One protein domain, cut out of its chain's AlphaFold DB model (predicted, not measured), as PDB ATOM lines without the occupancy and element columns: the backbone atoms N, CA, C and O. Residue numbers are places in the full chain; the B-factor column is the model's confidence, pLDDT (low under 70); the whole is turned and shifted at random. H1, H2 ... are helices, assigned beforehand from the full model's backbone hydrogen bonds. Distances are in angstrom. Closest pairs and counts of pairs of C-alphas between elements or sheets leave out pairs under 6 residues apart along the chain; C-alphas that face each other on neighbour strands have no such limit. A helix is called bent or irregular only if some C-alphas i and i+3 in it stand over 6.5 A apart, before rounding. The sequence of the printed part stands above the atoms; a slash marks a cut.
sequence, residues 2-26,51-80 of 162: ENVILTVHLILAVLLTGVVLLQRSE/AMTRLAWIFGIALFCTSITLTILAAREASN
ATOM      1  N   GLU A   2     138.152 178.845  97.673       55.75
ATOM      2  CA  GLU A   2     137.273 178.190  96.693       55.75
ATOM      3  C   GLU A   2     137.932 177.860  95.340       55.75
ATOM      4  O   GLU A   2     137.871 176.712  94.906       55.75
ATOM      5  N   ASN A   3     138.692 178.787  94.736       62.16
ATOM      6  CA  ASN A   3     139.511 178.478  93.550       62.16
ATOM      7  C   ASN A   3     140.475 177.313  93.791       62.16
ATOM      8  O   ASN A   3     140.723 176.530  92.885       62.16
ATOM      9  N   VAL A   4     140.991 177.168  95.016       75.00
ATOM     10  CA  VAL A   4     141.883 176.055  95.367       75.00
ATOM     11  C   VAL A   4     141.122 174.732  95.287       75.00
ATOM     12  O   VAL A   4     141.640 173.773  94.726       75.00
ATOM     13  N   ILE A   5     139.876 174.691  95.761       71.06
ATOM     14  CA  ILE A   5     139.019 173.500  95.691       71.06
ATOM     15  C   ILE A   5     138.672 173.175  94.230       71.06
ATOM     16  O   ILE A   5     138.789 172.021  93.826       71.06
ATOM     17  N   LEU A   6     138.333 174.178  93.413       76.06
ATOM     18  CA  LEU A   6     138.015 173.989  91.991       76.06
ATOM     19  C   LEU A   6     139.224 173.528  91.173       76.06
ATOM     20  O   LEU A   6     139.113 172.606  90.367       76.06
ATOM     21  N   THR A   7     140.394 174.129  91.393       74.75
ATOM     22  CA  THR A   7     141.627 173.762  90.690       74.75
ATOM     23  C   THR A   7     142.116 172.378  91.108       74.75
ATOM     24  O   THR A   7     142.457 171.571  90.246       74.75
ATOM     25  N   VAL A   8     142.102 172.059  92.405       79.31
ATOM     26  CA  VAL A   8     142.460 170.719  92.894       79.31
ATOM     27  C   VAL A   8     141.486 169.678  92.348       79.31
ATOM     28  O   VAL A   8     141.919 168.629  91.878       79.31
ATOM     29  N   HIS A   9     140.188 169.977  92.321       71.25
ATOM     30  CA  HIS A   9     139.193 169.072  91.762       71.25
ATOM     31  C   HIS A   9     139.384 168.838  90.256       71.25
ATOM     32  O   HIS A   9     139.370 167.690  89.821       71.25
ATOM     33  N   LEU A  10     139.638 169.894  89.476       77.50
ATOM     34  CA  LEU A  10     139.945 169.798  88.044       77.50
ATOM     35  C   LEU A  10     141.164 168.893  87.799       77.50
ATOM     36  O   LEU A  10     141.130 168.018  86.934       77.50
ATOM     37  N   ILE A  11     142.221 169.065  88.596       78.38
ATOM     38  CA  ILE A  11     143.444 168.261  88.503       78.38
ATOM     39  C   ILE A  11     143.159 166.795  88.856       78.38
ATOM     40  O   ILE A  11     143.569 165.910  88.106       78.38
ATOM     41  N   LEU A  12     142.426 166.523  89.943       78.44
ATOM     42  CA  LEU A  12     142.046 165.156  90.320       78.44
ATOM     43  C   LEU A  12     141.140 164.502  89.272       78.44
ATOM     44  O   LEU A  12     141.333 163.330  88.965       78.44
ATOM     45  N   ALA A  13     140.184 165.236  88.702       73.81
ATOM     46  CA  ALA A  13     139.274 164.729  87.678       73.81
ATOM     47  C   ALA A  13     140.027 164.321  86.401       73.81
ATOM     48  O   ALA A  13     139.784 163.242  85.851       73.81
ATOM     49  N   VAL A  14     140.991 165.137  85.964       77.31
ATOM     50  CA  VAL A  14     141.854 164.822  84.814       77.31
ATOM     51  C   VAL A  14     142.783 163.647  85.128       77.31
ATOM     52  O   VAL A  14     142.913 162.749  84.299       77.31
ATOM     53  N   LEU A  15     143.371 163.593  86.327       80.56
ATOM     54  CA  LEU A  15     144.200 162.465  86.773       80.56
ATOM     55  C   LEU A  15     143.416 161.150  86.795       80.56
ATOM     56  O   LEU A  15     143.892 160.144  86.275       80.56
ATOM     57  N   LEU A  16     142.204 161.156  87.343       72.00
ATOM     58  CA  LEU A  16     141.360 159.966  87.452       72.00
ATOM     59  C   LEU A  16     140.869 159.511  86.069       72.00
ATOM     60  O   LEU A  16     140.867 158.316  85.782       72.00
ATOM     61  N   THR A  17     140.577 160.456  85.169       74.38
ATOM     62  CA  THR A  17     140.318 160.171  83.746       74.38
ATOM     63  C   THR A  17     141.540 159.552  83.064       74.38
ATOM     64  O   THR A  17     141.412 158.535  82.384       74.38
ATOM     65  N   GLY A  18     142.734 160.111  83.274       74.94
ATOM     66  CA  GLY A  18     143.987 159.580  82.733       74.94
ATOM     67  C   GLY A  18     144.278 158.158  83.216       74.94
ATOM     68  O   GLY A  18     144.634 157.302  82.412       74.94
ATOM     69  N   VAL A  19     144.041 157.871  84.498       71.69
ATOM     70  CA  VAL A  19     144.179 156.525  85.078       71.69
ATOM     71  C   VAL A  19     143.171 155.544  84.472       71.69
ATOM     72  O   VAL A  19     143.547 154.424  84.132       71.69
ATOM     73  N   VAL A  20     141.916 155.954  84.269       73.44
ATOM     74  CA  VAL A  20     140.889 155.120  83.614       73.44
ATOM     75  C   VAL A  20     141.261 154.809  82.161       73.44
ATOM     76  O   VAL A  20     141.056 153.688  81.691       73.44
ATOM     77  N   LEU A  21     141.848 155.771  81.445       74.38
ATOM     78  CA  LEU A  21     142.348 155.537  80.090       74.38
ATOM     79  C   LEU A  21     143.596 154.655  80.088       74.38
ATOM     80  O   LEU A  21     143.706 153.789  79.225       74.38
ATOM     81  N   LEU A  22     144.494 154.808  81.061       70.44
ATOM     82  CA  LEU A  22     145.697 153.984  81.189       70.44
ATOM     83  C   LEU A  22     145.349 152.515  81.465       70.44
ATOM     84  O   LEU A  22     145.885 151.626  80.806       70.44
ATOM     85  N   GLN A  23     144.366 152.261  82.335       63.25
ATOM     86  CA  GLN A  23     143.822 150.919  82.593       63.25
ATOM     87  C   GLN A  23     143.244 150.256  81.329       63.25
ATOM     88  O   GLN A  23     143.149 149.032  81.257       63.25
ATOM     89  N   ARG A  24     142.893 151.045  80.306       62.59
ATOM     90  CA  ARG A  24     142.462 150.563  78.989       62.59
ATOM     91  C   ARG A  24     143.585 150.549  77.945       62.59
ATOM     92  O   ARG A  24     143.555 149.703  77.056       62.59
ATOM     93  N   SER A  25     144.565 151.445  78.057       59.09
ATOM     94  CA  SER A  25     145.726 151.572  77.165       59.09
ATOM     95  C   SER A  25     146.618 150.331  77.208       59.09
ATOM     96  O   SER A  25     147.190 149.964  76.186       59.09
ATOM     97  N   GLU A  26     146.685 149.643  78.351       56.53
ATOM     98  CA  GLU A  26     147.427 148.376  78.480       56.53
ATOM     99  C   GLU A  26     146.560 147.139  78.171       56.53
ATOM    100  O   GLU A  26     147.072 146.041  77.981       56.53
ATOM    101  N   ALA A  51     132.129 142.662  75.697       64.12
ATOM    102  CA  ALA A  51     131.830 142.900  77.112       64.12
ATOM    103  C   ALA A  51     132.768 143.949  77.734       64.12
ATOM    104  O   ALA A  51     132.298 144.919  78.329       64.12
ATOM    105  N   MET A  52     134.078 143.812  77.515       62.78
ATOM    106  CA  MET A  52     135.074 144.763  78.031       62.78
ATOM    107  C   MET A  52     134.939 146.153  77.393       62.78
ATOM    108  O   MET A  52     135.007 147.177  78.071       62.78
ATOM    109  N   THR A  53     134.654 146.198  76.091       69.94
ATOM    110  CA  THR A  53     134.411 147.455  75.370       69.94
ATOM    111  C   THR A  53     133.162 148.174  75.881       69.94
ATOM    112  O   THR A  53     133.190 149.394  76.052       69.94
ATOM    113  N   ARG A  54     132.080 147.436  76.165       68.06
ATOM    114  CA  ARG A  54     130.849 147.999  76.741       68.06
ATOM    115  C   ARG A  54     131.069 148.526  78.151       68.06
ATOM    116  O   ARG A  54     130.593 149.613  78.453       68.06
ATOM    117  N   LEU A  55     131.822 147.809  78.983       72.31
ATOM    118  CA  LEU A  55     132.117 148.251  80.346       72.31
ATOM    119  C   LEU A  55     132.905 149.568  80.356       72.31
ATOM    120  O   LEU A  55     132.582 150.479  81.111       72.31
ATOM    121  N   ALA A  56     133.872 149.720  79.451       75.19
ATOM    122  CA  ALA A  56     134.617 150.966  79.314       75.19
ATOM    123  C   ALA A  56     133.766 152.126  78.762       75.19
ATOM    124  O   ALA A  56     133.967 153.268  79.164       75.19
ATOM    125  N   TRP A  57     132.798 151.853  77.881       76.44
ATOM    126  CA  TRP A  57     131.807 152.855  77.467       76.44
ATOM    127  C   TRP A  57     130.912 153.287  78.631       76.44
ATOM    128  O   TRP A  57     130.660 154.478  78.793       76.44
ATOM    129  N   ILE A  58     130.490 152.343  79.474       76.38
ATOM    130  CA  ILE A  58     129.706 152.630  80.682       76.38
ATOM    131  C   ILE A  58     130.520 153.492  81.649       76.38
ATOM    132  O   ILE A  58     130.023 154.521  82.102       76.38
ATOM    133  N   PHE A  59     131.778 153.133  81.920       74.56
ATOM    134  CA  PHE A  59     132.647 153.930  82.785       74.56
ATOM    135  C   PHE A  59     132.973 155.305  82.194       74.56
ATOM    136  O   PHE A  59     132.955 156.287  82.927       74.56
ATOM    137  N   GLY A  60     133.202 155.403  80.881       74.31
ATOM    138  CA  GLY A  60     133.429 156.681  80.206       74.31
ATOM    139  C   GLY A  60     132.226 157.622  80.314       74.31
ATOM    140  O   GLY A  60     132.388 158.788  80.663       74.31
ATOM    141  N   ILE A  61     131.012 157.105  80.092       78.50
ATOM    142  CA  ILE A  61     129.769 157.876  80.245       78.50
ATOM    143  C   ILE A  61     129.547 158.257  81.713       78.50
ATOM    144  O   ILE A  61     129.225 159.408  82.001       78.50
ATOM    145  N   ALA A  62     129.747 157.324  82.646       77.38
ATOM    146  CA  ALA A  62     129.586 157.585  84.074       77.38
ATOM    147  C   ALA A  62     130.533 158.695  84.559       77.38
ATOM    148  O   ALA A  62     130.084 159.624  85.222       77.38
ATOM    149  N   LEU A  63     131.808 158.649  84.162       73.94
ATOM    150  CA  LEU A  63     132.807 159.661  84.511       73.94
ATOM    151  C   LEU A  63     132.431 161.030  83.929       73.94
ATOM    152  O   LEU A  63     132.449 162.033  84.643       73.94
ATOM    153  N   PHE A  64     132.008 161.074  82.663       78.12
ATOM    154  CA  PHE A  64     131.564 162.312  82.024       78.12
ATOM    155  C   PHE A  64     130.357 162.935  82.741       78.12
ATOM    156  O   PHE A  64     130.371 164.128  83.055       78.12
ATOM    157  N   CYS A  65     129.349 162.127  83.081       82.62
ATOM    158  CA  CYS A  65     128.205 162.577  83.872       82.62
ATOM    159  C   CYS A  65     128.640 163.113  85.243       82.62
ATOM    160  O   CYS A  65     128.228 164.207  85.620       82.62
ATOM    161  N   THR A  66     129.513 162.399  85.960       78.12
ATOM    162  CA  THR A  66     130.056 162.848  87.251       78.12
ATOM    163  C   THR A  66     130.798 164.182  87.124       78.12
ATOM    164  O   THR A  66     130.579 165.070  87.948       78.12
ATOM    165  N   SER A  67     131.593 164.381  86.066       76.00
ATOM    166  CA  SER A  67     132.282 165.652  85.795       76.00
ATOM    167  C   SER A  67     131.296 166.815  85.646       76.00
ATOM    168  O   SER A  67     131.509 167.890  86.212       76.00
ATOM    169  N   ILE A  68     130.195 166.603  84.922       79.38
ATOM    170  CA  ILE A  68     129.152 167.620  84.737       79.38
ATOM    171  C   ILE A  68     128.416 167.885  86.055       79.38
ATOM    172  O   ILE A  68     128.217 169.041  86.421       79.38
ATOM    173  N   THR A  69     128.047 166.841  86.805       81.06
ATOM    174  CA  THR A  69     127.333 166.984  88.082       81.06
ATOM    175  C   THR A  69     128.131 167.799  89.098       81.06
ATOM    176  O   THR A  69     127.573 168.707  89.716       81.06
ATOM    177  N   LEU A  70     129.429 167.525  89.251       74.12
ATOM    178  CA  LEU A  70     130.266 168.266  90.194       74.12
ATOM    179  C   LEU A  70     130.526 169.700  89.722       74.12
ATOM    180  O   LEU A  70     130.553 170.600  90.554       74.12
ATOM    181  N   THR A  71     130.610 169.937  88.407       77.19
ATOM    182  CA  THR A  71     130.692 171.300  87.848       77.19
ATOM    183  C   THR A  71     129.438 172.111  88.171       77.19
ATOM    184  O   THR A  71     129.541 173.261  88.589       77.19
ATOM    185  N   ILE A  72     128.248 171.516  88.035       77.06
ATOM    186  CA  ILE A  72     126.980 172.187  88.358       77.06
ATOM    187  C   ILE A  72     126.871 172.453  89.863       77.06
ATOM    188  O   ILE A  72     126.443 173.536  90.259       77.06
ATOM    189  N   LEU A  73     127.254 171.495  90.712       72.81
ATOM    190  CA  LEU A  73     127.220 171.676  92.165       72.81
ATOM    191  C   LEU A  73     128.198 172.770  92.620       72.81
ATOM    192  O   LEU A  73     127.825 173.624  93.418       72.81
ATOM    193  N   ALA A  74     129.401 172.792  92.048       67.06
ATOM    194  CA  ALA A  74     130.396 173.832  92.272       67.06
ATOM    195  C   ALA A  74     129.931 175.214  91.785       67.06
ATOM    196  O   ALA A  74     130.087 176.196  92.499       67.06
ATOM    197  N   ALA A  75     129.318 175.298  90.600       67.75
ATOM    198  CA  ALA A  75     128.788 176.554  90.070       67.75
ATOM    199  C   ALA A  75     127.634 177.105  90.922       67.75
ATOM    200  O   ALA A  75     127.515 178.316  91.091       67.75
ATOM    201  N   ARG A  76     126.795 176.223  91.485       71.81
ATOM    202  CA  ARG A  76     125.735 176.618  92.424       71.81
ATOM    203  C   ARG A  76     126.311 177.164  93.724       71.81
ATOM    204  O   ARG A  76     125.837 178.194  94.191       71.81
ATOM    205  N   GLU A  77     127.337 176.520  94.269       64.75
ATOM    206  CA  GLU A  77     128.000 177.007  95.480       64.75
ATOM    207  C   GLU A  77     128.693 178.356  95.239       64.75
ATOM    208  O   GLU A  77     128.486 179.293  96.006       64.75
ATOM    209  N   ALA A  78     129.371 178.508  94.096       63.00
ATOM    210  CA  ALA A  78     129.982 179.768  93.678       63.00
ATOM    211  C   ALA A  78     128.957 180.891  93.452       63.00
ATOM    212  O   ALA A  78     129.246 182.057  93.701       63.00
ATOM    213  N   SER A  79     127.736 180.566  93.010       60.72
ATOM    214  CA  SER A  79     126.661 181.557  92.847       60.72
ATOM    215  C   SER A  79     126.037 182.028  94.166       60.72
ATOM    216  O   SER A  79     125.430 183.097  94.198       60.72
ATOM    217  N   ASN A  80     126.199 181.265  95.254       63.53
ATOM    218  CA  ASN A  80     125.739 181.658  96.589       63.53
ATOM    219  C   ASN A  80     126.717 182.634  97.280       63.53
ATOM    220  O   ASN A  80     126.358 183.236  98.292       63.53
TER     221      ASN A  80
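This is residues 2 to 26 and 51 to 80 of the 162 residues of the protein "Protein-export membrane protein SecG" of Paracoccus sp. JM45 (UniProt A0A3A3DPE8). Two long, straight helices, H1 and H2, stand side by side and run opposite ways, almost parallel as lines, in a narrow rod with little else in it. They sit loosely together, meeting through few C-alphas, and residues 27 to 50, which lie between them in the chain, are cut out and not printed. The printed part has 55 residues with two named helices, H1 then H2 along the chain, and no named strand; its class is all helix. The whole is loose, with a radius of gyration of the C-alphas of 13.6 A, and the C-alphas span 44 by 17 by 6 A.

Begin at H1, residues 2 to 25, and look across to H2, residues 51 to 79. The two helices touch, with 4 pairs of C-alphas within 8 A; the closest are those of Ala 13 and Ser 67, 7.3 A apart. Their lines stand at a shallow tilt of 4 degrees, and they run opposite ways. Their centres are 11.7 A apart. Along the backbone, each O i to N i+4 pair in H2 is within hydrogen-bond range, and in H1 19 of 20 are.

Find C-alpha 2 at (137.273, 178.190, 96.693); from there H1 runs 34.1 A to C-alpha 25 at (145.726, 151.572, 77.165). After the cut, find C-alpha 51 at (131.830, 142.900, 77.112), where H2, the longest helix with 29 residues, begins. It runs 42.1 A to C-alpha 79 at (126.661, 181.557, 92.847). Neither helix is bent.

The two C-alphas farthest apart, those of Ala 51 and Asn 80, are 43.8 A apart. Look between Glu 26 and Ala 51 for the cut: residues 27 to 50 are not printed, and C-alphas 26 and 51 are 16.6 A apart across it. The link from H1 to H2 runs across this cut. In the B-factor column, the mean pLDDT of the printed part is 72.1, and the model's confidence is under 70 at residues 2 to 3, 23 to 26, 51 to 54, 74 to 75 and 77 to 80.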